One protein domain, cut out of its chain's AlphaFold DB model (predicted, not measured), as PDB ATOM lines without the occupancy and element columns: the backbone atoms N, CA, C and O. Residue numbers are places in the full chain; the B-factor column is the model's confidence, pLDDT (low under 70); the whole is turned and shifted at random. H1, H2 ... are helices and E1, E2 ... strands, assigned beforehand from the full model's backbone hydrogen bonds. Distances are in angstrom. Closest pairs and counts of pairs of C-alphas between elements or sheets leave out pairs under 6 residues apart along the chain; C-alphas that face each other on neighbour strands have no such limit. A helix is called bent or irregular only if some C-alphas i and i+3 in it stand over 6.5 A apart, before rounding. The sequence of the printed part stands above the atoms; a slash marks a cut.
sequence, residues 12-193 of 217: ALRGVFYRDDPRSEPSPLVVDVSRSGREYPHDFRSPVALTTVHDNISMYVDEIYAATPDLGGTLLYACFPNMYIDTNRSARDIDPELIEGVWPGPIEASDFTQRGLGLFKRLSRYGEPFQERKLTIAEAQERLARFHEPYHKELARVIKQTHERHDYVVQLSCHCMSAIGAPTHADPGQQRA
ATOM      1  N   ALA A  12     -10.571  24.914 -29.033       95.31
ATOM      2  CA  ALA A  12     -11.671  24.794 -28.092       95.31
ATOM      3  C   ALA A  12     -11.288  25.343 -26.721       95.31
ATOM      4  O   ALA A  12     -10.167  25.151 -26.243       95.31
ATOM      5  N   LEU A  13     -12.264  25.960 -26.065       97.06
ATOM      6  CA  LEU A  13     -12.259  26.173 -24.628       97.06
ATOM      7  C   LEU A  13     -13.357  25.285 -24.048       97.06
ATOM      8  O   LEU A  13     -14.543  25.543 -24.249       97.06
ATOM      9  N   ARG A  14     -12.955  24.207 -23.366       95.31
ATOM     10  CA  ARG A  14     -13.860  23.142 -22.909       95.31
ATOM     11  C   ARG A  14     -15.072  23.703 -22.156       95.31
ATOM     12  O   ARG A  14     -14.904  24.444 -21.190       95.31
ATOM     13  N   GLY A  15     -16.274  23.300 -22.573       95.56
ATOM     14  CA  GLY A  15     -17.542  23.740 -21.985       95.56
ATOM     15  C   GLY A  15     -17.953  25.174 -22.329       95.56
ATOM     16  O   GLY A  15     -19.008  25.616 -21.886       95.56
ATOM     17  N   VAL A  16     -17.149  25.900 -23.112       97.88
ATOM     18  CA  VAL A  16     -17.414  27.288 -23.501       97.88
ATOM     19  C   VAL A  16     -17.651  27.384 -24.998       97.88
ATOM     20  O   VAL A  16     -18.742  27.761 -25.416       97.88
ATOM     21  N   PHE A  17     -16.665  27.010 -25.810       98.56
ATOM     22  CA  PHE A  17     -16.806  27.003 -27.259       98.56
ATOM     23  C   PHE A  17     -15.915  25.957 -27.919       98.56
ATOM     24  O   PHE A  17     -14.879  25.564 -27.370       98.56
ATOM     25  N   TYR A  18     -16.271  25.600 -29.148       98.00
ATOM     26  CA  TYR A  18     -15.332  25.050 -30.116       98.00
ATOM     27  C   TYR A  18     -15.368  25.867 -31.405       98.00
ATOM     28  O   TYR A  18     -16.365  26.515 -31.726       98.00
ATOM     29  N   ARG A  19     -14.247  25.845 -32.119       98.00
ATOM     30  CA  ARG A  19     -14.054  26.483 -33.412       98.00
ATOM     31  C   ARG A  19     -13.493  25.463 -34.389       98.00
ATOM     32  O   ARG A  19     -12.438  24.882 -34.117       98.00
ATOM     33  N   ASP A  20     -14.139  25.363 -35.539       97.56
ATOM     34  CA  ASP A  20     -13.673  24.579 -36.674       97.56
ATOM     35  C   ASP A  20     -13.228  25.516 -37.791       97.56
ATOM     36  O   ASP A  20     -14.025  26.283 -38.341       97.56
ATOM     37  N   ASP A  21     -11.931  25.464 -38.091       97.56
ATOM     38  CA  ASP A  21     -11.320  26.244 -39.158       97.56
ATOM     39  C   ASP A  21     -11.549  25.576 -40.531       97.56
ATOM     40  O   ASP A  21     -11.780  24.362 -40.602       97.56
ATOM     41  N   PRO A  22     -11.455  26.344 -41.632       97.69
ATOM     42  CA  PRO A  22     -11.646  25.842 -42.991       97.69
ATOM     43  C   PRO A  22     -10.790  24.609 -43.327       97.69
ATOM     44  O   PRO A  22      -9.578  24.603 -43.105       97.69
ATOM     45  N   ARG A  23     -11.411  23.587 -43.931       96.31
ATOM     46  CA  ARG A  23     -10.748  22.375 -44.460       96.31
ATOM     47  C   ARG A  23     -10.487  22.440 -45.970       96.31
ATOM     48  O   ARG A  23      -9.713  21.643 -46.496       96.31
ATOM     49  N   SER A  24     -11.125  23.383 -46.659       95.81
ATOM     50  CA  SER A  24     -10.932  23.699 -48.079       95.81
ATOM     51  C   SER A  24     -10.369  25.116 -48.255       95.81
ATOM     52  O   SER A  24      -9.910  25.714 -47.280       95.81
ATOM     53  N   GLU A  25     -10.341  25.638 -49.492       97.44
ATOM     54  CA  GLU A  25      -9.849  26.997 -49.755       97.44
ATOM     55  C   GLU A  25     -10.627  28.004 -48.891       97.44
ATOM     56  O   GLU A  25     -11.851  28.095 -49.020       97.44
ATOM     57  N   PRO A  26      -9.948  28.737 -47.994       97.69
ATOM     58  CA  PRO A  26     -10.631  29.603 -47.047       97.69
ATOM     59  C   PRO A  26     -11.430  30.704 -47.737       97.69
ATOM     60  O   PRO A  26     -10.981  31.311 -48.710       97.69
ATOM     61  N   SER A  27     -12.619  30.953 -47.207       98.06
ATOM     62  CA  SER A  27     -13.584  31.927 -47.691       98.06
ATOM     63  C   SER A  27     -13.828  33.004 -46.621       98.06
ATOM     64  O   SER A  27     -13.518  32.800 -45.444       98.06
ATOM     65  N   PRO A  28     -14.418  34.159 -46.982       98.06
ATOM     66  CA  PRO A  28     -14.710  35.236 -46.033       98.06
ATOM     67  C   PRO A  28     -15.891  34.928 -45.090       98.06
ATOM     68  O   PRO A  28     -16.387  35.832 -44.417       98.06
ATOM     69  N   LEU A  29     -16.381  33.683 -45.058       98.50
ATOM     70  CA  LEU A  29     -17.543  33.272 -44.279       98.50
ATOM     71  C   LEU A  29     -17.157  32.930 -42.834       98.50
ATOM     72  O   LEU A  29     -16.320  32.061 -42.580       98.50
ATOM     73  N   VAL A  30     -17.845  33.555 -41.883       98.69
ATOM     74  CA  VAL A  30     -17.809  33.193 -40.462       98.69
ATOM     75  C   VAL A  30     -19.227  32.870 -40.018       98.69
ATOM     76  O   VAL A  30     -20.116  33.707 -40.135       98.69
ATOM     77  N   VAL A  31     -19.446  31.669 -39.498       98.69
ATOM     78  CA  VAL A  31     -20.725  31.253 -38.917       98.69
ATOM     79  C   VAL A  31     -20.575  31.176 -37.406       98.69
ATOM     80  O   VAL A  31     -19.693  30.475 -36.911       98.69
ATOM     81  N   ASP A  32     -21.440  31.877 -36.675       98.19
ATOM     82  CA  ASP A  32     -21.522  31.779 -35.220       98.19
ATOM     83  C   ASP A  32     -22.856  31.155 -34.791       98.19
ATOM     84  O   ASP A  32     -23.936  31.598 -35.186       98.19
ATOM     85  N   VAL A  33     -22.773  30.101 -33.980       98.50
ATOM     86  CA  VAL A  33     -23.917  29.389 -33.407       98.50
ATOM     87  C   VAL A  33     -23.845  29.525 -31.890       98.50
ATOM     88  O   VAL A  33     -23.281  28.697 -31.175       98.50
ATOM     89  N   SER A  34     -24.425  30.609 -31.383       97.56
ATOM     90  CA  SER A  34     -24.314  31.027 -29.977       97.56
ATOM     91  C   SER A  34     -25.415  30.483 -29.058       97.56
ATOM     92  O   SER A  34     -25.357  30.673 -27.845       97.56
ATOM     93  N   ARG A  35     -26.444  29.810 -29.599       97.44
ATOM     94  CA  ARG A  35     -27.643  29.423 -28.824       97.44
ATOM     95  C   ARG A  35     -28.053  27.957 -28.934       97.44
ATOM     96  O   ARG A  35     -29.177  27.618 -28.569       97.44
ATOM     97  N   SER A  36     -27.162  27.097 -29.414       97.50
ATOM     98  CA  SER A  36     -27.415  25.656 -29.591       97.50
ATOM     99  C   SER A  36     -26.664  24.781 -28.586       97.50
ATOM    100  O   SER A  36     -26.748  23.554 -28.657       97.50
ATOM    101  N   GLY A  37     -25.925  25.400 -27.662       97.25
ATOM    102  CA  GLY A  37     -25.168  24.729 -26.614       97.25
ATOM    103  C   GLY A  37     -26.039  23.880 -25.692       97.25
ATOM    104  O   GLY A  37     -27.129  24.285 -25.281       97.25
ATOM    105  N   ARG A  38     -25.547  22.681 -25.377       95.81
ATOM    106  CA  ARG A  38     -26.236  21.658 -24.566       95.81
ATOM    107  C   ARG A  38     -25.349  21.106 -23.442       95.81
ATOM    108  O   ARG A  38     -25.744  20.177 -22.744       95.81
ATOM    109  N   GLU A  39     -24.159  21.671 -23.240       96.81
ATOM    110  CA  GLU A  39     -23.294  21.354 -22.104       96.81
ATOM    111  C   GLU A  39     -23.710  22.203 -20.902       96.81
ATOM    112  O   GLU A  39     -23.348  23.373 -20.782       96.81
ATOM    113  N   TYR A  40     -24.511  21.620 -20.013       96.44
ATOM    114  CA  TYR A  40     -24.999  22.301 -18.817       96.44
ATOM    115  C   TYR A  40     -23.889  22.411 -17.763       96.44
ATOM    116  O   TYR A  40     -23.384  21.380 -17.305       96.44
ATOM    117  N   PRO A  41     -23.523  23.631 -17.321       95.75
ATOM    118  CA  PRO A  41     -22.628  23.804 -16.185       95.75
ATOM    119  C   PRO A  41     -23.177  23.128 -14.921       95.75
ATOM    120  O   PRO A  41     -24.385  23.070 -14.700       95.75
ATOM    121  N   HIS A  42     -22.289  22.621 -14.063       94.56
ATOM    122  CA  HIS A  42     -22.665  21.904 -12.832       94.56
ATOM    123  C   HIS A  42     -23.499  22.742 -11.840       94.56
ATOM    124  O   HIS A  42     -24.196  22.196 -10.980       94.56
ATOM    125  N   ASP A  43     -23.423  24.063 -11.950       94.62
ATOM    126  CA  ASP A  43     -24.135  25.086 -11.192       94.62
ATOM    127  C   ASP A  43     -25.375  25.623 -11.931       94.62
ATOM    128  O   ASP A  43     -26.026  26.551 -11.457       94.62
ATOM    129  N   PHE A  44     -25.764  25.023 -13.061       95.69
ATOM    130  CA  PHE A  44     -27.029  25.335 -13.721       95.69
ATOM    131  C   PHE A  44     -28.204  24.932 -12.822       95.69
ATOM    132  O   PHE A  44     -28.343  23.767 -12.432       95.69
ATOM    133  N   ARG A  45     -29.059  25.897 -12.482       92.94
ATOM    134  CA  ARG A  45     -30.238  25.710 -11.633       92.94
ATOM    135  C   ARG A  45     -31.429  26.427 -12.247       92.94
ATOM    136  O   ARG A  45     -31.292  27.550 -12.723       92.94
ATOM    137  N   SER A  46     -32.587  25.779 -12.239       94.94
ATOM    138  CA  SER A  46     -33.843  26.374 -12.688       94.94
ATOM    139  C   SER A  46     -35.028  25.636 -12.055       94.94
ATOM    140  O   SER A  46     -34.950  24.413 -11.913       94.94
ATOM    141  N   PRO A  47     -36.118  26.334 -11.676       96.31
ATOM    142  CA  PRO A  47     -37.319  25.695 -11.150       96.31
ATOM    143  C   PRO A  47     -38.211  25.115 -12.260       96.31
ATOM    144  O   PRO A  47     -39.167  24.405 -11.952       96.31
ATOM    145  N   VAL A  48     -37.934  25.415 -13.538       96.69
ATOM    146  CA  VAL A  48     -38.691  24.858 -14.667       96.69
ATOM    147  C   VAL A  48     -38.163  23.483 -15.078       96.69
ATOM    148  O   VAL A  48     -37.000  23.142 -14.857       96.69
ATOM    149  N   ALA A  49     -39.020  22.684 -15.715       96.12
ATOM    150  CA  ALA A  49     -38.630  21.386 -16.252       96.12
ATOM    151  C   ALA A  49     -37.543  21.524 -17.332       96.12
ATOM    152  O   ALA A  49     -37.525  22.492 -18.094       96.12
ATOM    153  N   LEU A  50     -36.677  20.513 -17.464       94.69
ATOM    154  CA  LEU A  50     -35.628  20.492 -18.491       94.69
ATOM    155  C   LEU A  50     -36.196  20.633 -19.915       94.69
ATOM    156  O   LEU A  50     -35.575  21.261 -20.763       94.69
ATOM    157  N   THR A  51     -37.404  20.119 -20.166       94.88
ATOM    158  CA  THR A  51     -38.122  20.316 -21.435       94.88
ATOM    159  C   THR A  51     -38.403  21.792 -21.706       94.88
ATOM    160  O   THR A  51     -38.092  22.277 -22.788       94.88
ATOM    161  N   THR A  52     -38.870  22.540 -20.703       95.50
ATOM    162  CA  THR A  52     -39.060  23.992 -20.811       95.50
ATOM    163  C   THR A  52     -37.732  24.696 -21.091       95.50
ATOM    164  O   THR A  52     -37.681  25.604 -21.918       95.50
ATOM    165  N   VAL A  53     -36.634  24.283 -20.445       95.69
ATOM    166  CA  VAL A  53     -35.293  24.818 -20.747       95.69
ATOM    167  C   VAL A  53     -34.946  24.583 -22.220       95.69
ATOM    168  O   VAL A  53     -34.542  25.515 -22.911       95.69
ATOM    169  N   HIS A  54     -35.134  23.354 -22.700       94.50
ATOM    170  CA  HIS A  54     -34.837  22.938 -24.069       94.50
ATOM    171  C   HIS A  54     -35.642  23.718 -25.113       94.50
ATOM    172  O   HIS A  54     -35.073  24.128 -26.120       94.50
ATOM    173  N   ASP A  55     -36.912  24.022 -24.840       94.31
ATOM    174  CA  ASP A  55     -37.765  24.798 -25.750       94.31
ATOM    175  C   ASP A  55     -37.265  26.234 -25.988       94.31
ATOM    176  O   ASP A  55     -37.711  26.897 -26.930       94.31
ATOM    177  N   ASN A  56     -36.360  26.729 -25.136       95.50
ATOM    178  CA  ASN A  56     -35.724  28.041 -25.255       95.50
ATOM    179  C   ASN A  56     -34.343  28.015 -25.932       95.50
ATOM    180  O   ASN A  56     -33.762  29.081 -26.165       95.50
ATOM    181  N   ILE A  57     -33.810  26.828 -26.213       96.06
ATOM    182  CA  ILE A  57     -32.523  26.631 -26.879       96.06
ATOM    183  C   ILE A  57     -32.788  26.535 -28.379       96.06
ATOM    184  O   ILE A  57     -33.718  25.857 -28.815       96.06
ATOM    185  N   SER A  58     -31.954  27.186 -29.189       95.25
ATOM    186  CA  SER A  58     -31.998  27.021 -30.639       95.25
ATOM    187  C   SER A  58     -31.372  25.676 -31.017       95.25
ATOM    188  O   SER A  58     -30.243  25.632 -31.485       95.25
ATOM    189  N   MET A  59     -32.040  24.559 -30.743       92.81
ATOM    190  CA  MET A  59     -31.434  23.235 -30.909       92.81
ATOM    191  C   MET A  59     -31.049  22.923 -32.360       92.81
ATOM    192  O   MET A  59     -31.761  23.302 -33.289       92.81
ATOM    193  N   TYR A  60     -29.944  22.185 -32.517       94.88
ATOM    194  CA  TYR A  60     -29.476  21.573 -33.768       94.88
ATOM    195  C   TYR A  60     -29.064  22.543 -34.888       94.88
ATOM    196  O   TYR A  60     -28.806  22.107 -36.006       94.88
ATOM    197  N   VAL A  61     -28.955  23.849 -34.617       97.50
ATOM    198  CA  VAL A  61     -28.462  24.813 -35.621       97.50
ATOM    199  C   VAL A  61     -27.005  24.522 -35.986       97.50
ATOM    200  O   VAL A  61     -26.623  24.676 -37.139       97.50
ATOM    201  N   ASP A  62     -26.210  24.017 -35.048       95.38
ATOM    202  CA  ASP A  62     -24.852  23.537 -35.311       95.38
ATOM    203  C   ASP A  62     -24.804  22.420 -36.356       95.38
ATOM    204  O   ASP A  62     -23.918  22.419 -37.202       95.38
ATOM    205  N   GLU A  63     -25.786  21.516 -36.362       96.38
ATOM    206  CA  GLU A  63     -25.865  20.440 -37.354       96.38
ATOM    207  C   GLU A  63     -26.248  20.971 -38.742       96.38
ATOM    208  O   GLU A  63     -25.716  20.501 -39.747       96.38
ATOM    209  N   ILE A  64     -27.117  21.988 -38.803       96.44
ATOM    210  CA  ILE A  64     -27.498  22.662 -40.057       96.44
ATOM    211  C   ILE A  64     -26.273  23.312 -40.714       96.44
ATOM    212  O   ILE A  64     -26.109  23.236 -41.930       96.44
ATOM    213  N   TYR A  65     -25.395  23.914 -39.910       97.12
ATOM    214  CA  TYR A  65     -24.195  24.610 -40.380       97.12
ATOM    215  C   TYR A  65     -22.908  23.769 -40.276       97.12
ATOM    216  O   TYR A  65     -21.811  24.284 -40.481       97.12
ATOM    217  N   ALA A  66     -23.004  22.458 -40.025       96.50
ATOM    218  CA  ALA A  66     -21.833  21.597 -39.812       96.50
ATOM    219  C   ALA A  66     -20.881  21.528 -41.025       96.50
ATOM    220  O   ALA A  66     -19.688  21.267 -40.869       96.50
ATOM    221  N   ALA A  67     -21.394  21.788 -42.231       96.75
ATOM    222  CA  ALA A  67     -20.617  21.797 -43.470       96.75
ATOM    223  C   ALA A  67     -19.815  23.095 -43.696       96.75
ATOM    224  O   ALA A  67     -19.030  23.161 -44.641       96.75
ATOM    225  N   THR A  68     -19.980  24.129 -42.858       97.75
ATOM    226  CA  THR A  68     -19.286  25.420 -43.016       97.75
ATOM    227  C   THR A  68     -17.774  25.278 -43.237       97.75
ATOM    228  O   THR A  68     -17.281  25.887 -44.190       97.75
ATOM    229  N   PRO A  69     -17.030  24.458 -42.465       97.88
ATOM    230  CA  PRO A  69     -15.589  24.333 -42.669       97.88
ATOM    231  C   PRO A  69     -15.201  23.604 -43.960       97.88
ATOM    232  O   PRO A  69     -14.170  23.919 -44.554       97.88
ATOM    233  N   ASP A  70     -16.034  22.681 -44.453       97.50
ATOM    234  CA  ASP A  70     -15.811  22.013 -45.745       97.50
ATOM    235  C   ASP A  70     -16.030  22.964 -46.931       97.50
ATOM    236  O   ASP A  70     -15.422  22.798 -47.989       97.50
ATOM    237  N   LEU A  71     -16.847  24.002 -46.738       96.88
ATOM    238  CA  LEU A  71     -17.117  25.072 -47.705       96.88
ATOM    239  C   LEU A  71     -16.169  26.278 -47.559       96.88
ATOM    240  O   LEU A  71     -16.410  27.339 -48.135       96.88
ATOM    241  N   GLY A  72     -15.101  26.136 -46.774       97.88
ATOM    242  CA  GLY A  72     -14.057  27.149 -46.634       97.88
ATOM    243  C   GLY A  72     -14.341  28.204 -45.561       97.88
ATOM    244  O   GLY A  72     -13.503  29.073 -45.341       97.88
ATOM    245  N   GLY A  73     -15.497  28.161 -44.895       98.38
ATOM    246  CA  GLY A  73     -15.845  29.095 -43.823       98.38
ATOM    247  C   GLY A  73     -15.322  28.654 -42.455       98.38
ATOM    248  O   GLY A  73     -14.919  27.512 -42.266       98.38
ATOM    249  N   THR A  74     -15.356  29.546 -41.471       98.56
ATOM    250  CA  THR A  74     -15.078  29.189 -40.066       98.56
ATOM    251  C   THR A  74     -16.386  29.014 -39.304       98.56
ATOM    252  O   THR A  74     -17.253  29.883 -39.395       98.56
ATOM    253  N   LEU A  75     -16.522  27.936 -38.529       98.62
ATOM    254  CA  LEU A  75     -17.646  27.730 -37.608       98.62
ATOM    255  C   LEU A  75     -17.185  27.973 -36.168       98.62
ATOM    256  O   LEU A  75     -16.217  27.364 -35.716       98.62
ATOM    257  N   LEU A  76     -17.895  28.828 -35.435       98.75
ATOM    258  CA  LEU A  76     -17.732  29.025 -33.995       98.75
ATOM    259  C   LEU A  76     -19.033  28.656 -33.276       98.75
ATOM    260  O   LEU A  76     -20.095  29.193 -33.583       98.75
ATOM    261  N   TYR A  77     -18.952  27.766 -32.292       98.50
ATOM    262  CA  TYR A  77     -20.109  27.257 -31.556       98.50
ATOM    263  C   TYR A  77     -19.963  27.494 -30.057       98.50
ATOM    264  O   TYR A  77     -18.927  27.165 -29.481       98.50
ATOM    265  N   ALA A  78     -21.012  28.006 -29.410       98.44
ATOM    266  CA  ALA A  78     -21.094  28.071 -27.952       98.44
ATOM    267  C   ALA A  78     -21.592  26.731 -27.381       98.44
ATOM    268  O   ALA A  78     -22.699  26.287 -27.684       98.44
ATOM    269  N   CYS A  79     -20.795  26.104 -26.512       98.25
ATOM    270  CA  CYS A  79     -21.077  24.779 -25.945       98.25
ATOM    271  C   CYS A  79     -22.189  24.772 -24.893       98.25
ATOM    272  O   CYS A  79     -22.876  23.765 -24.716       98.25
ATOM    273  N   PHE A  80     -22.376  25.885 -24.192       98.19
ATOM    274  CA  PHE A  80     -23.296  26.025 -23.066       98.19
ATOM    275  C   PHE A  80     -24.648  26.595 -23.513       98.19
ATOM    276  O   PHE A  80     -24.721  27.337 -24.495       98.19
ATOM    277  N   PRO A  81     -25.744  26.283 -22.801       97.38
ATOM    278  CA  PRO A  81     -27.054  26.801 -23.160       97.38
ATOM    279  C   PRO A  81     -27.111  28.315 -22.944       97.38
ATOM    280  O   PRO A  81     -26.759  28.812 -21.872       97.38
ATOM    281  N   ASN A  82     -27.685  29.046 -23.899       97.38
ATOM    282  CA  ASN A  82     -27.925  30.490 -23.777       97.38
ATOM    283  C   ASN A  82     -28.876  30.862 -22.623       97.38
ATOM    284  O   ASN A  82     -29.020  32.024 -22.262       97.38
ATOM    285  N   MET A  83     -29.551  29.871 -22.036       97.12
ATOM    286  CA  MET A  83     -30.317  30.029 -20.800       97.12
ATOM    287  C   MET A  83     -29.430  30.253 -19.563       97.12
ATOM    288  O   MET A  83     -29.905  30.801 -18.574       97.12
ATOM    289  N   TYR A  84     -28.159  29.839 -19.597       97.75
ATOM    290  CA  TYR A  84     -27.209  30.070 -18.507       97.75
ATOM    291  C   TYR A  84     -26.671  31.509 -18.517       97.75
ATOM    292  O   TYR A  84     -26.675  32.191 -17.487       97.75
ATOM    293  N   ILE A  85     -26.249  31.957 -19.700       98.25
ATOM    294  CA  ILE A  85     -25.903  33.331 -20.079       98.25
ATOM    295  C   ILE A  85     -25.997  33.411 -21.610       98.25
ATOM    296  O   ILE A  85     -25.521  32.506 -22.291       98.25
ATOM    297  N   ASP A  86     -26.640  34.438 -22.164       98.19
ATOM    298  CA  ASP A  86     -26.878  34.527 -23.612       98.19
ATOM    299  C   ASP A  86     -25.771  35.343 -24.303       98.19
ATOM    300  O   ASP A  86     -25.699  36.561 -24.151       98.19
ATOM    301  N   THR A  87     -24.893  34.695 -25.074       97.69
ATOM    302  CA  THR A  87     -23.820  35.380 -25.826       97.69
ATOM    303  C   THR A  87     -24.311  36.105 -27.073       97.69
ATOM    304  O   THR A  87     -23.553  36.842 -27.690       97.69
ATOM    305  N   ASN A  88     -25.597  35.988 -27.412       97.06
ATOM    306  CA  ASN A  88     -26.244  36.851 -28.396       97.06
ATOM    307  C   ASN A  88     -26.900  38.085 -27.735       97.06
ATOM    308  O   ASN A  88     -27.895  38.641 -28.220       97.06
ATOM    309  N   ARG A  89     -26.384  38.496 -26.570       97.69
ATOM    310  CA  ARG A  89     -26.754  39.716 -25.844       97.69
ATOM    311  C   ARG A  89     -25.505  40.491 -25.447       97.69
ATOM    312  O   ARG A  89     -24.432  39.926 -25.236       97.69
ATOM    313  N   SER A  90     -25.658  41.808 -25.317       97.50
ATOM    314  CA  SER A  90     -24.612  42.661 -24.748       97.50
ATOM    315  C   SER A  90     -24.336  42.260 -23.296       97.50
ATOM    316  O   SER A  90     -25.268  41.999 -22.538       97.50
ATOM    317  N   ALA A  91     -23.069  42.314 -22.873       97.81
ATOM    318  CA  ALA A  91     -22.683  42.142 -21.468       97.81
ATOM    319  C   ALA A  91     -23.326  43.188 -20.530       97.81
ATOM    320  O   ALA A  91     -23.339  43.007 -19.317       97.81
ATOM    321  N   ARG A  92     -23.848  44.290 -21.089       98.00
ATOM    322  CA  ARG A  92     -24.560  45.352 -20.361       98.00
ATOM    323  C   ARG A  92     -26.076  45.151 -20.323       98.00
ATOM    324  O   ARG A  92     -26.748  45.887 -19.605       98.00
ATOM    325  N   ASP A  93     -26.616  44.180 -21.063       98.12
ATOM    326  CA  ASP A  93     -28.058  43.918 -21.159       98.12
ATOM    327  C   ASP A  93     -28.567  43.107 -19.954       98.12
ATOM    328  O   ASP A  93     -29.066  41.986 -20.074       98.12
ATOM    329  N   ILE A  94     -28.338  43.656 -18.763       97.69
ATOM    330  CA  ILE A  94     -28.594  43.022 -17.472       97.69
ATOM    331  C   ILE A  94     -29.930  43.518 -16.925       97.69
ATOM    332  O   ILE A  94     -30.171  44.722 -16.868       97.69
ATOM    333  N   ASP A  95     -30.764  42.589 -16.456       97.19
ATOM    334  CA  ASP A  95     -31.937  42.903 -15.638       97.19
ATOM    335  C   ASP A  95     -31.494  43.137 -14.177       97.19
ATOM    336  O   ASP A  95     -31.074  42.176 -13.519       97.19
ATOM    337  N   PRO A  96     -31.578  44.367 -13.625       95.94
ATOM    338  CA  PRO A  96     -31.218  44.619 -12.231       95.94
ATOM    339  C   PRO A  96     -32.066  43.812 -11.240       95.94
ATOM    340  O   PRO A  96     -31.610  43.525 -10.134       95.94
ATOM    341  N   GLU A  97     -33.292  43.418 -11.608       94.69
ATOM    342  CA  GLU A  97     -34.172  42.652 -10.724       94.69
ATOM    343  C   GLU A  97     -33.651  41.234 -10.468       94.69
ATOM    344  O   GLU A  97     -33.949  40.656  -9.418       94.69
ATOM    345  N   LEU A  98     -32.834  40.698 -11.383       96.44
ATOM    346  CA  LEU A  98     -32.207  39.383 -11.261       96.44
ATOM    347  C   LEU A  98     -30.937  39.377 -10.413       96.44
ATOM    348  O   LEU A  98     -30.453  38.293 -10.092       96.44
ATOM    349  N   ILE A  99     -30.404  40.542 -10.046       98.00
ATOM    350  CA  ILE A  99     -29.158  40.654  -9.288       98.00
ATOM    351  C   ILE A  99     -29.457  40.888  -7.805       98.00
ATOM    352  O   ILE A  99     -30.279  41.721  -7.417       98.00
ATOM    353  N   GLU A 100     -28.787  40.127  -6.947       98.06
ATOM    354  CA  GLU A 100     -28.756  40.361  -5.512       98.06
ATOM    355  C   GLU A 100     -27.804  41.525  -5.210       98.06
ATOM    356  O   GLU A 100     -26.584  41.413  -5.340       98.06
ATOM    357  N   GLY A 101     -28.383  42.659  -4.816       96.75
ATOM    358  CA  GLY A 101     -27.659  43.902  -4.567       96.75
ATOM    359  C   GLY A 101     -27.711  44.864  -5.754       96.75
ATOM    360  O   GLY A 101     -28.590  44.781  -6.607       96.75
ATOM    361  N   VAL A 102     -26.781  45.819  -5.774       97.38
ATOM    362  CA  VAL A 102     -26.668  46.821  -6.841       97.38
ATOM    363  C   VAL A 102     -25.523  46.415  -7.758       97.38
ATOM    364  O   VAL A 102     -24.384  46.298  -7.307       97.38
ATOM    365  N   TRP A 103     -25.822  46.199  -9.039       97.88
ATOM    366  CA  TRP A 103     -24.799  45.877 -10.028       97.88
ATOM    367  C   TRP A 103     -23.747  47.002 -10.103       97.88
ATOM    368  O   TRP A 103     -24.120  48.170 -10.220       97.88
ATOM    369  N   PRO A 104     -22.442  46.685 -10.043       96.69
ATOM    370  CA  PRO A 104     -21.394  47.704  -9.973       96.69
ATOM    371  C   PRO A 104     -21.041  48.331 -11.332       96.69
ATOM    372  O   PRO A 104     -20.286  49.300 -11.373       96.69
ATOM    373  N   GLY A 105     -21.518  47.760 -12.443       95.12
ATOM    374  CA  GLY A 105     -21.188  48.191 -13.803       95.12
ATOM    375  C   GLY A 105     -22.316  48.954 -14.507       95.12
ATOM    376  O   GLY A 105     -23.413  49.093 -13.965       95.12
ATOM    377  N   PRO A 106     -22.075  49.430 -15.741       96.44
ATOM    378  CA  PRO A 106     -23.129  50.019 -16.559       96.44
ATOM    379  C   PRO A 106     -24.197  48.974 -16.913       96.44
ATOM    380  O   PRO A 106     -23.876  47.812 -17.166       96.44
ATOM    381  N   ILE A 107     -25.452  49.421 -16.965       97.50
ATOM    382  CA  ILE A 107     -26.604  48.641 -17.425       97.50
ATOM    383  C   ILE A 107     -27.249  49.371 -18.599       97.50
ATOM    384  O   ILE A 107     -27.559  50.558 -18.507       97.50
ATOM    385  N   GLU A 108     -27.473  48.637 -19.681       97.00
ATOM    386  CA  GLU A 108     -28.163  49.067 -20.895       97.00
ATOM    387  C   GLU A 108     -29.273  48.048 -21.184       97.00
ATOM    388  O   GLU A 108     -29.150  47.200 -22.066       97.00
ATOM    389  N   ALA A 109     -30.333  48.085 -20.371       94.25
ATOM    390  CA  ALA A 109     -31.439  47.136 -20.451       94.25
ATOM    391  C   ALA A 109     -32.258  47.345 -21.735       94.25
ATOM    392  O   ALA A 109     -32.962  48.345 -21.888       94.25
ATOM    393  N   SER A 110     -32.173  46.377 -22.641       95.50
ATOM    394  CA  SER A 110     -32.896  46.344 -23.909       95.50
ATOM    395  C   SER A 110     -34.381  46.008 -23.730       95.50
ATOM    396  O   SER A 110     -34.818  45.526 -22.678       95.50
ATOM    397  N   ASP A 111     -35.160  46.158 -24.803       94.19
ATOM    398  CA  ASP A 111     -36.547  45.680 -24.859       94.19
ATOM    399  C   ASP A 111     -36.646  44.173 -24.557       94.19
ATOM    400  O   ASP A 111     -37.630  43.708 -23.979       94.19
ATOM    401  N   PHE A 112     -35.616  43.386 -24.897       94.00
ATOM    402  CA  PHE A 112     -35.568  41.967 -24.543       94.00
ATOM    403  C   PHE A 112     -35.436  41.773 -23.035       94.00
ATOM    404  O   PHE A 112     -36.166  40.955 -22.478       94.00
ATOM    405  N   THR A 113     -34.575  42.543 -22.365       96.00
ATOM    406  CA  THR A 113     -34.443  42.528 -20.900       96.00
ATOM    407  C   THR A 113     -35.744  42.907 -20.209       96.00
ATOM    408  O   THR A 113     -36.192  42.181 -19.320       96.00
ATOM    409  N   GLN A 114     -36.428  43.955 -20.676       93.75
ATOM    410  CA  GLN A 114     -37.740  44.343 -20.138       93.75
ATOM    411  C   GLN A 114     -38.765  43.196 -20.229       93.75
ATOM    412  O   GLN A 114     -39.599  43.008 -19.342       93.75
ATOM    413  N   ARG A 115     -38.650  42.366 -21.270       94.06
ATOM    414  CA  ARG A 115     -39.507  41.196 -21.532       94.06
ATOM    415  C   ARG A 115     -38.987  39.907 -20.876       94.06
ATOM    416  O   ARG A 115     -39.558  38.840 -21.081       94.06
ATOM    417  N   GLY A 116     -37.932  40.001 -20.063       96.06
ATOM    418  CA  GLY A 116     -37.345  38.899 -19.300       96.06
ATOM    419  C   GLY A 116     -36.377  38.009 -20.087       96.06
ATOM    420  O   GLY A 116     -36.052  36.919 -19.618       96.06
ATOM    421  N   LEU A 117     -35.921  38.456 -21.260       96.00
ATOM    422  CA  LEU A 117     -35.099  37.718 -22.231       96.00
ATOM    423  C   LEU A 117     -33.724  38.378 -22.489       96.00
ATOM    424  O   LEU A 117     -33.198  38.315 -23.607       96.00
ATOM    425  N   GLY A 118     -33.188  39.059 -21.472       96.69
ATOM    426  CA  GLY A 118     -31.879  39.719 -21.493       96.69
ATOM    427  C   GLY A 118     -30.692  38.754 -21.446       96.69
ATOM    428  O   GLY A 118     -30.843  37.554 -21.685       96.69
ATOM    429  N   LEU A 119     -29.513  39.279 -21.087       98.19
ATOM    430  CA  LEU A 119     -28.272  38.508 -20.905       98.19
ATOM    431  C   LEU A 119     -28.462  37.325 -19.946       98.19
ATOM    432  O   LEU A 119     -28.055  36.198 -20.234       98.19
ATOM    433  N   PHE A 120     -29.107  37.600 -18.812       97.88
ATOM    434  CA  PHE A 120     -29.642  36.597 -17.904       97.88
ATOM    435  C   PHE A 120     -31.158  36.611 -18.039       97.88
ATOM    436  O   PHE A 120     -31.798  37.657 -17.915       97.88
ATOM    437  N   LYS A 121     -31.748  35.450 -18.306       97.25
ATOM    438  CA  LYS A 121     -33.183  35.367 -18.567       97.25
ATOM    439  C   LYS A 121     -33.951  35.276 -17.262       97.25
ATOM    440  O   LYS A 121     -33.672  34.411 -16.431       97.25
ATOM    441  N   ARG A 122     -34.934  36.159 -17.101       96.94
ATOM    442  CA  ARG A 122     -35.884  36.137 -15.984       96.94
ATOM    443  C   ARG A 122     -37.009  35.151 -16.245       96.94
ATOM    444  O   ARG A 122     -37.505  34.546 -15.299       96.94
ATOM    445  N   LEU A 123     -37.384  34.980 -17.513       97.31
ATOM    446  CA  LEU A 123     -38.525  34.176 -17.932       97.31
ATOM    447  C   LEU A 123     -38.126  33.121 -18.967       97.31
ATOM    448  O   LEU A 123     -37.215  33.324 -19.773       97.31
ATOM    449  N   SER A 124     -38.858  32.011 -18.978       96.50
ATOM    450  CA  SER A 124     -38.935  31.122 -20.134       96.50
ATOM    451  C   SER A 124     -39.691  31.812 -21.280       96.50
ATOM    452  O   SER A 124     -40.396  32.813 -21.103       96.50
ATOM    453  N   ARG A 125     -39.640  31.220 -22.472       93.88
ATOM    454  CA  ARG A 125     -40.458  31.637 -23.616       93.88
ATOM    455  C   ARG A 125     -41.971  31.579 -23.369       93.88
ATOM    456  O   ARG A 125     -42.717  32.267 -24.063       93.88
ATOM    457  N   TYR A 126     -42.427  30.775 -22.406       95.31
ATOM    458  CA  TYR A 126     -43.839  30.679 -22.019       95.31
ATOM    459  C   TYR A 126     -44.202  31.594 -20.839       95.31
ATOM    460  O   TYR A 126     -45.369  31.662 -20.465       95.31
ATOM    461  N   GLY A 127     -43.235  32.335 -20.285       95.81
ATOM    462  CA  GLY A 127     -43.457  33.294 -19.200       95.81
ATOM    463  C   GLY A 127     -43.270  32.719 -17.795       95.81
ATOM    464  O   GLY A 127     -43.581  33.398 -16.821       95.81
ATOM    465  N   GLU A 128     -42.753  31.497 -17.665       97.25
ATOM    466  CA  GLU A 128     -42.440  30.915 -16.357       97.25
ATOM    467  C   GLU A 128     -41.172  31.570 -15.779       97.25
ATOM    468  O   GLU A 128     -40.196  31.733 -16.516       97.25
ATOM    469  N   PRO A 129     -41.131  31.914 -14.478       96.81
ATOM    470  CA  PRO A 129     -39.908  32.371 -13.825       96.81
ATOM    471  C   PRO A 129     -38.776  31.350 -13.978       96.81
ATOM    472  O   PRO A 129     -38.926  30.182 -13.624       96.81
ATOM    473  N   PHE A 130     -37.645  31.793 -14.519       96.44
ATOM    474  CA  PHE A 130     -36.554  30.905 -14.911       96.44
ATOM    475  C   PHE A 130     -35.448  30.773 -13.857       96.44
ATOM    476  O   PHE A 130     -34.822  29.717 -13.750       96.44
ATOM    477  N   GLN A 131     -35.199  31.827 -13.076       95.31
ATOM    478  CA  GLN A 131     -34.195  31.804 -12.010       95.31
ATOM    479  C   GLN A 131     -34.833  31.315 -10.705       95.31
ATOM    480  O   GLN A 131     -35.888  31.809 -10.310       95.31
ATOM    481  N   GLU A 132     -34.195  30.366 -10.014       94.44
ATOM    482  CA  GLU A 132     -34.685  29.865  -8.714       94.44
ATOM    483  C   GLU A 132     -34.577  30.925  -7.599       94.44
ATOM    484  O   GLU A 132     -35.334  30.915  -6.632       94.44
ATOM    485  N   ARG A 133     -33.621  31.848  -7.755       96.00
ATOM    486  CA  ARG A 133     -33.352  33.009  -6.904       96.00
ATOM    487  C   ARG A 133     -32.611  34.069  -7.718       96.00
ATOM    488  O   ARG A 133     -32.185  33.809  -8.840       96.00
ATOM    489  N   LYS A 134     -32.390  35.241  -7.128       97.44
ATOM    490  CA  LYS A 134     -31.477  36.235  -7.702       97.44
ATOM    491  C   LYS A 134     -30.045  35.691  -7.764       97.44
ATOM    492  O   LYS A 134     -29.613  34.962  -6.867       97.44
ATOM    493  N   LEU A 135     -29.322  36.065  -8.813       97.75
ATOM    494  CA  LEU A 135     -27.891  35.819  -8.941       97.75
ATOM    495  C   LEU A 135     -27.142  36.801  -8.049       97.75
ATOM    496  O   LEU A 135     -27.413  38.001  -8.074       97.75
ATOM    497  N   THR A 136     -26.158  36.322  -7.305       98.25
ATOM    498  CA  THR A 136     -25.188  37.218  -6.675       98.25
ATOM    499  C   THR A 136     -24.392  37.954  -7.757       98.25
ATOM    500  O   THR A 136     -24.213  37.460  -8.874       98.25
ATOM    501  N   ILE A 137     -23.860  39.133  -7.421       98.50
ATOM    502  CA  ILE A 137     -22.965  39.877  -8.322       98.50
ATOM    503  C   ILE A 137     -21.779  38.998  -8.752       98.50
ATOM    504  O   ILE A 137     -21.421  38.995  -9.928       98.50
ATOM    505  N   ALA A 138     -21.218  38.217  -7.822       98.38
ATOM    506  CA  ALA A 138     -20.099  37.318  -8.091       98.38
ATOM    507  C   ALA A 138     -20.460  36.227  -9.112       98.38
ATOM    508  O   ALA A 138     -19.704  36.015 -10.054       98.38
ATOM    509  N   GLU A 139     -21.629  35.591  -8.985       98.00
ATOM    510  CA  GLU A 139     -22.101  34.587  -9.951       98.00
ATOM    511  C   GLU A 139     -22.285  35.189 -11.347       98.00
ATOM    512  O   GLU A 139     -21.839  34.613 -12.337       98.00
ATOM    513  N   ALA A 140     -22.907  36.367 -11.449       98.19
ATOM    514  CA  ALA A 140     -23.101  37.039 -12.731       98.19
ATOM    515  C   ALA A 140     -21.764  37.439 -13.388       98.19
ATOM    516  O   ALA A 140     -21.568  37.205 -14.583       98.19
ATOM    517  N   GLN A 141     -20.821  37.986 -12.614       98.44
ATOM    518  CA  GLN A 141     -19.470  38.314 -13.086       98.44
ATOM    519  C   GLN A 141     -18.684  37.069 -13.508       98.44
ATOM    520  O   GLN A 141     -18.007  37.084 -14.532       98.44
ATOM    521  N   GLU A 142     -18.797  35.977 -12.754       98.25
ATOM    522  CA  GLU A 142     -18.146  34.717 -13.091       98.25
ATOM    523  C   GLU A 142     -18.677  34.151 -14.416       98.25
ATOM    524  O   GLU A 142     -17.888  33.718 -15.260       98.25
ATOM    525  N   ARG A 143     -19.997  34.199 -14.644       98.31
ATOM    526  CA  ARG A 143     -20.596  33.773 -15.919       98.31
ATOM    527  C   ARG A 143     -20.095  34.609 -17.094       98.31
ATOM    528  O   ARG A 143     -19.749  34.045 -18.132       98.31
ATOM    529  N   LEU A 144     -20.018  35.928 -16.925       98.56
ATOM    530  CA  LEU A 144     -19.448  36.831 -17.927       98.56
ATOM    531  C   LEU A 144     -18.002  36.443 -18.264       98.56
ATOM    532  O   LEU A 144     -17.702  36.141 -19.419       98.56
ATOM    533  N   ALA A 145     -17.139  36.350 -17.253       98.44
ATOM    534  CA  ALA A 145     -15.712  36.094 -17.427       98.44
ATOM    535  C   ALA A 145     -15.397  34.692 -17.978       98.44
ATOM    536  O   ALA A 145     -14.425  34.510 -18.711       98.44
ATOM    537  N   ARG A 146     -16.195  33.677 -17.619       98.31
ATOM    538  CA  ARG A 146     -15.944  32.282 -18.016       98.31
ATOM    539  C   ARG A 146     -16.569  31.899 -19.350       98.31
ATOM    540  O   ARG A 146     -16.046  30.996 -19.994       98.31
ATOM    541  N   PHE A 147     -17.666  32.541 -19.746       98.69
ATOM    542  CA  PHE A 147     -18.460  32.099 -20.893       98.69
ATOM    543  C   PHE A 147     -18.643  33.190 -21.946       98.69
ATOM    544  O   PHE A 147     -18.296  32.981 -23.107       98.69
ATOM    545  N   HIS A 148     -19.137  34.362 -21.542       98.69
ATOM    546  CA  HIS A 148     -19.451  35.452 -22.471       98.69
ATOM    547  C   HIS A 148     -18.196  36.079 -23.075       98.69
ATOM    548  O   HIS A 148     -18.007  36.049 -24.291       98.69
ATOM    549  N   GLU A 149     -17.295  36.573 -22.230       98.62
ATOM    550  CA  GLU A 149     -16.083  37.260 -22.672       98.62
ATOM    551  C   GLU A 149     -15.170  36.358 -23.522       98.62
ATOM    552  O   GLU A 149     -14.718  36.817 -24.574       98.62
ATOM    553  N   PRO A 150     -14.914  35.078 -23.165       98.62
ATOM    554  CA  PRO A 150     -14.080  34.210 -23.991       98.62
ATOM    555  C   PRO A 150     -14.699  33.906 -25.357       98.62
ATOM    556  O   PRO A 150     -13.968  33.903 -26.347       98.62
ATOM    557  N   TYR A 151     -16.020  33.704 -25.431       98.69
ATOM    558  CA  TYR A 151     -16.715  33.495 -26.704       98.69
ATOM    559  C   TYR A 151     -16.590  34.727 -27.608       98.69
ATOM    560  O   TYR A 151     -16.163  34.614 -28.755       98.69
ATOM    561  N   HIS A 152     -16.877  35.925 -27.084       98.69
ATOM    562  CA  HIS A 152     -16.762  37.161 -27.863       98.69
ATOM    563  C   HIS A 152     -15.324  37.485 -28.263       98.69
ATOM    564  O   HIS A 152     -15.092  37.986 -29.363       98.69
ATOM    565  N   LYS A 153     -14.346  37.186 -27.400       98.62
ATOM    566  CA  LYS A 153     -12.927  37.341 -27.728       98.62
ATOM    567  C   LYS A 153     -12.534  36.442 -28.896       98.62
ATOM    568  O   LYS A 153     -11.806  36.892 -29.780       98.62
ATOM    569  N   GLU A 154     -13.011  35.201 -28.906       98.75
ATOM    570  CA  GLU A 154     -12.745  34.271 -29.997       98.75
ATOM    571  C   GLU A 154     -13.448  34.694 -31.289       98.75
ATOM    572  O   GLU A 154     -12.798  34.763 -32.330       98.75
ATOM    573  N   LEU A 155     -14.724  35.082 -31.224       98.69
ATOM    574  CA  LEU A 155     -15.460  35.593 -32.382       98.69
ATOM    575  C   LEU A 155     -14.767  36.816 -32.997       98.69
ATOM    576  O   LEU A 155     -14.532  36.857 -34.203       98.69
ATOM    577  N   ALA A 156     -14.360  37.783 -32.170       98.62
ATOM    578  CA  ALA A 156     -13.626  38.961 -32.626       98.62
ATOM    579  C   ALA A 156     -12.277  38.594 -33.265       98.62
ATOM    580  O   ALA A 156     -11.877  39.192 -34.265       98.62
ATOM    581  N   ARG A 157     -11.575  37.598 -32.709       98.56
ATOM    582  CA  ARG A 157     -10.315  37.091 -33.263       98.56
ATOM    583  C   ARG A 157     -10.530  36.460 -34.640       98.56
ATOM    584  O   ARG A 157      -9.762  36.764 -35.548       98.56
ATOM    585  N   VAL A 158     -11.557  35.624 -34.790       98.44
ATOM    586  CA  VAL A 158     -11.915  34.964 -36.056       98.44
ATOM    587  C   VAL A 158     -12.286  36.003 -37.111       98.44
ATOM    588  O   VAL A 158     -11.672  36.026 -38.170       98.44
ATOM    589  N   ILE A 159     -13.201  36.927 -36.795       98.56
ATOM    590  CA  ILE A 159     -13.606  38.008 -37.710       98.56
ATOM    591  C   ILE A 159     -12.390  38.819 -38.164       98.56
ATOM    592  O   ILE A 159     -12.219  39.057 -39.357       98.56
ATOM    593  N   LYS A 160     -11.516  39.211 -37.230       98.56
ATOM    594  CA  LYS A 160     -10.304  39.965 -37.561       98.56
ATOM    595  C   LYS A 160      -9.403  39.193 -38.531       98.56
ATOM    596  O   LYS A 160      -8.961  39.769 -39.517       98.56
ATOM    597  N   GLN A 161      -9.147  37.913 -38.271       97.88
ATOM    598  CA  GLN A 161      -8.297  37.083 -39.132       97.88
ATOM    599  C   GLN A 161      -8.895  36.878 -40.524       97.88
ATOM    600  O   GLN A 161      -8.174  36.951 -41.518       97.88
ATOM    601  N   THR A 162     -10.206  36.654 -40.606       98.44
ATOM    602  CA  THR A 162     -10.906  36.529 -41.887       98.44
ATOM    603  C   THR A 162     -10.819  37.834 -42.676       98.44
ATOM    604  O   THR A 162     -10.479  37.812 -43.857       98.44
ATOM    605  N   HIS A 163     -11.024  38.979 -42.017       98.38
ATOM    606  CA  HIS A 163     -10.895  40.291 -42.648       98.38
ATOM    607  C   HIS A 163      -9.466  40.555 -43.143       98.38
ATOM    608  O   HIS A 163      -9.285  41.033 -44.254       98.38
ATOM    609  N   GLU A 164      -8.440  40.238 -42.347       98.19
ATOM    610  CA  GLU A 164      -7.028  40.390 -42.740       98.19
ATOM    611  C   GLU A 164      -6.657  39.547 -43.971       98.19
ATOM    612  O   GLU A 164      -5.708  39.884 -44.677       98.19
ATOM    613  N   ARG A 165      -7.390  38.459 -44.236       97.56
ATOM    614  CA  ARG A 165      -7.145  37.563 -45.372       97.56
ATOM    615  C   ARG A 165      -7.936  37.928 -46.631       97.56
ATOM    616  O   ARG A 165      -7.448  37.669 -47.728       97.56
ATOM    617  N   HIS A 166      -9.149  38.454 -46.475       97.75
ATOM    618  CA  HIS A 166     -10.102  38.621 -47.578       97.75
ATOM    619  C   HIS A 166     -10.539  40.068 -47.829       97.75
ATOM    620  O   HIS A 166     -11.317  40.293 -48.747       97.75
ATOM    621  N   ASP A 167     -10.086  41.032 -47.022       96.88
ATOM    622  CA  ASP A 167     -10.496  42.448 -47.034       96.88
ATOM    623  C   ASP A 167     -11.984  42.707 -46.710       96.88
ATOM    624  O   ASP A 167     -12.421  43.855 -46.640       96.88
ATOM    625  N   TYR A 168     -12.771  41.654 -46.470       97.06
ATOM    626  CA  TYR A 168     -14.144  41.712 -45.974       97.06
ATOM    627  C   TYR A 168     -14.517  40.411 -45.251       97.06
ATOM    628  O   TYR A 168     -13.809  39.406 -45.333       97.06
ATOM    629  N   VAL A 169     -15.639  40.430 -44.525       98.06
ATOM    630  CA  VAL A 169     -16.182  39.265 -43.810       98.06
ATOM    631  C   VAL A 169     -17.691  39.223 -43.991       98.06
ATOM    632  O   VAL A 169     -18.358  40.246 -43.861       98.06
ATOM    633  N   VAL A 170     -18.225  38.029 -44.238       97.88
ATOM    634  CA  VAL A 170     -19.655  37.737 -44.131       97.88
ATOM    635  C   VAL A 170     -19.853  36.935 -42.850       97.88
ATOM    636  O   VAL A 170     -19.548  35.744 -42.808       97.88
ATOM    637  N   GLN A 171     -20.318  37.598 -41.789       97.94
ATOM    638  CA  GLN A 171     -20.685  36.923 -40.547       97.94
ATOM    639  C   GLN A 171     -22.167  36.543 -40.594       97.94
ATOM    640  O   GLN A 171     -23.030  37.414 -40.685       97.94
ATOM    641  N   LEU A 172     -22.462  35.252 -40.462       97.75
ATOM    642  CA  LEU A 172     -23.812  34.757 -40.231       97.75
ATOM    643  C   LEU A 172     -23.969  34.405 -38.751       97.75
ATOM    644  O   LEU A 172     -23.311  33.489 -38.254       97.75
ATOM    645  N   SER A 173     -24.848  35.131 -38.056       97.25
ATOM    646  CA  SER A 173     -25.279  34.754 -36.710       97.25
ATOM    647  C   SER A 173     -26.507  33.865 -36.802       97.25
ATOM    648  O   SER A 173     -27.603  34.315 -37.144       97.25
ATOM    649  N   CYS A 174     -26.308  32.578 -36.548       96.69
ATOM    650  CA  CYS A 174     -27.254  31.543 -36.921       96.69
ATOM    651  C   CYS A 174     -28.094  31.102 -35.726       96.69
ATOM    652  O   CYS A 174     -27.593  30.674 -34.684       96.69
ATOM    653  N   HIS A 175     -29.410  31.173 -35.906       94.56
ATOM    654  CA  HIS A 175     -30.398  30.899 -34.872       94.56
ATOM    655  C   HIS A 175     -31.593  30.173 -35.477       94.56
ATOM    656  O   HIS A 175     -31.918  30.372 -36.643       94.56
ATOM    657  N   CYS A 176     -32.312  29.408 -34.660       93.25
ATOM    658  CA  CYS A 176     -33.665  28.980 -34.997       93.25
ATOM    659  C   CYS A 176     -34.676  29.632 -34.055       93.25
ATOM    660  O   CYS A 176     -34.349  30.093 -32.950       93.25
ATOM    661  N   MET A 177     -35.915  29.696 -34.520       91.88
ATOM    662  CA  MET A 177     -37.037  30.287 -33.814       91.88
ATOM    663  C   MET A 177     -38.239  29.359 -33.912       91.88
ATOM    664  O   MET A 177     -38.343  28.537 -34.816       91.88
ATOM    665  N   SER A 178     -39.180  29.508 -32.989       92.00
ATOM    666  CA  SER A 178     -40.465  28.836 -33.112       92.00
ATOM    667  C   SER A 178     -41.256  29.362 -34.302       92.00
ATOM    668  O   SER A 178     -41.318  30.577 -34.482       92.00
ATOM    669  N   ALA A 179     -41.912  28.463 -35.041       94.19
ATOM    670  CA  ALA A 179     -42.761  28.798 -36.191       94.19
ATOM    671  C   ALA A 179     -43.920  29.750 -35.840       94.19
ATOM    672  O   ALA A 179     -44.407  30.491 -36.688       94.19
ATOM    673  N   ILE A 180     -44.347  29.742 -34.573       96.19
ATOM    674  CA  ILE A 180     -45.316  30.685 -34.015       96.19
ATOM    675  C   ILE A 180     -44.646  31.451 -32.874       96.19
ATOM    676  O   ILE A 180     -43.953  30.848 -32.042       96.19
ATOM    677  N   GLY A 181     -44.837  32.769 -32.819       95.69
ATOM    678  CA  GLY A 181     -44.313  33.613 -31.748       95.69
ATOM    679  C   GLY A 181     -44.781  33.148 -30.364       95.69
ATOM    680  O   GLY A 181     -45.972  32.944 -30.126       95.69
ATOM    681  N   ALA A 182     -43.833  32.949 -29.446       94.38
ATOM    682  CA  ALA A 182     -44.108  32.508 -28.082       94.38
ATOM    683  C   ALA A 182     -44.709  33.650 -27.234       94.38
ATOM    684  O   ALA A 182     -44.565  34.814 -27.610       94.38
ATOM    685  N   PRO A 183     -45.331  33.359 -26.075       95.12
ATOM    686  CA  PRO A 183     -45.926  34.380 -25.208       95.12
ATOM    687  C   PRO A 183     -44.989  35.535 -24.838       95.12
ATOM    688  O   PRO A 183     -45.406  36.689 -24.834       95.12
ATOM    689  N   THR A 184     -43.711  35.248 -24.573       93.88
ATOM    690  CA  THR A 184     -42.705  36.278 -24.281       93.88
ATOM    691  C   THR A 184     -41.944  36.725 -25.527       93.88
ATOM    692  O   THR A 184     -40.857  37.283 -25.402       93.88
ATOM    693  N   HIS A 185     -42.465  36.541 -26.748       93.12
ATOM    694  CA  HIS A 185     -41.934  37.121 -27.999       93.12
ATOM    695  C   HIS A 185     -42.731  38.366 -28.436       93.12
ATOM    696  O   HIS A 185     -43.781  38.654 -27.868       93.12
ATOM    697  N   ALA A 186     -42.137  39.216 -29.285       91.38
ATOM    698  CA  ALA A 186     -42.704  40.536 -29.611       91.38
ATOM    699  C   ALA A 186     -43.974  40.425 -30.477       91.38
ATOM    700  O   ALA A 186     -44.758  41.359 -30.593       91.38
ATOM    701  N   ASP A 187     -44.168  39.242 -31.042       94.19
ATOM    702  CA  ASP A 187     -45.152  38.824 -32.025       94.19
ATOM    703  C   ASP A 187     -45.935  37.582 -31.533       94.19
ATOM    704  O   ASP A 187     -46.007  36.570 -32.235       94.19
ATOM    705  N   PRO A 188     -46.503  37.589 -30.312       95.25
ATOM    706  CA  PRO A 188     -47.098  36.396 -29.718       95.25
ATOM    707  C   PRO A 188     -48.264  35.873 -30.570       95.25
ATOM    708  O   PRO A 188     -49.149  36.629 -30.968       95.25
ATOM    709  N   GLY A 189     -48.263  34.568 -30.851       96.69
ATOM    710  CA  GLY A 189     -49.294  33.907 -31.656       96.69
ATOM    711  C   GLY A 189     -49.198  34.142 -33.168       96.69
ATOM    712  O   GLY A 189     -49.982  33.549 -33.909       96.69
ATOM    713  N   GLN A 190     -48.253  34.956 -33.647       97.44
ATOM    714  CA  GLN A 190     -48.081  35.211 -35.078       97.44
ATOM    715  C   GLN A 190     -47.274  34.092 -35.742       97.44
ATOM    716  O   GLN A 190     -46.289  33.613 -35.175       97.44
ATOM    717  N   GLN A 191     -47.695  33.679 -36.939       97.25
ATOM    718  CA  GLN A 191     -46.899  32.798 -37.795       97.25
ATOM    719  C   GLN A 191     -45.679  33.555 -38.318       97.25
ATOM    720  O   GLN A 191     -45.780  34.726 -38.682       97.25
ATOM    721  N   ARG A 192     -44.536  32.875 -38.364       96.00
ATOM    722  CA  ARG A 192     -43.276  33.419 -38.872       96.00
ATOM    723  C   ARG A 192     -42.912  32.772 -40.198       96.00
ATOM    724  O   ARG A 192     -43.326  31.650 -40.470       96.00
ATOM    725  N   ALA A 193     -42.115  33.485 -40.986       94.94
ATOM    726  CA  ALA A 193     -41.491  32.928 -42.176       94.94
ATOM    727  C   ALA A 193     -40.544  31.773 -41.812       94.94
ATOM    728  O   ALA A 193     -39.998  31.747 -40.702       94.94
TER     729      ALA A 193
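What this domain is: This is residues 12 to 193 of the 217 residues of an uncharacterized protein of Pusillimonas sp. JR1/69-3-13 (UniProt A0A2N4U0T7). Little regular structure: a small sheet with H4b, the longer arm of a bent helix, over one face, in two layers, and long loops around them. The 182 printed residues, 61 in named elements, run E1 E2 H1 H2 E3 H3 H4 E4, mixed in class. The mixed sheet is ordered E1 E3 E2 E4; the whole is compact, radius of gyration of the C-alphas 16.9 A, spans 49 by 40 by 29 A.

How they stand to each other: E1, residues 17 to 20, is antiparallel to E3, residues 74 to 78, with N 18 and O 77 3.1 A apart. E2, residues 29 to 33, is parallel to E3, N 31 to O 74 2.8 A, and to E4, residues 170 to 173, N 172 to O 30 2.8 A. H4, residues 137 to 166, one helix by its hydrogen bonds, is bent, C-alphas 146 and 149 being 6.8 A apart. Its arm H4b, residues 149 to 166, is on the sheet, height 9.0 A; its closest C-alphas to E2 are Ile 159 and Val 30, 7.0 A. H2, residues 61 to 64, only grazes the sheet; H1, residues 50 to 54, H3, residues 111 to 114, and H4a, residues 137 to 146, are not on it. Every O i to N i+4 pair is within hydrogen-bond range in H1, H4a and H4b; H2 and H3 are too short for one.

Where its parts are: E1 begins at C-alpha 17 (-16.806, 27.003, -27.259); H4b is 25.7 A long; E4 ends at C-alpha 173 (-25.279, 34.754, -36.710).

The domain as a whole: The printed part has no cut; links E2 to H1, E3 to H3 and H3 to H4 are long; no printed residue is under 70 in pLDDT.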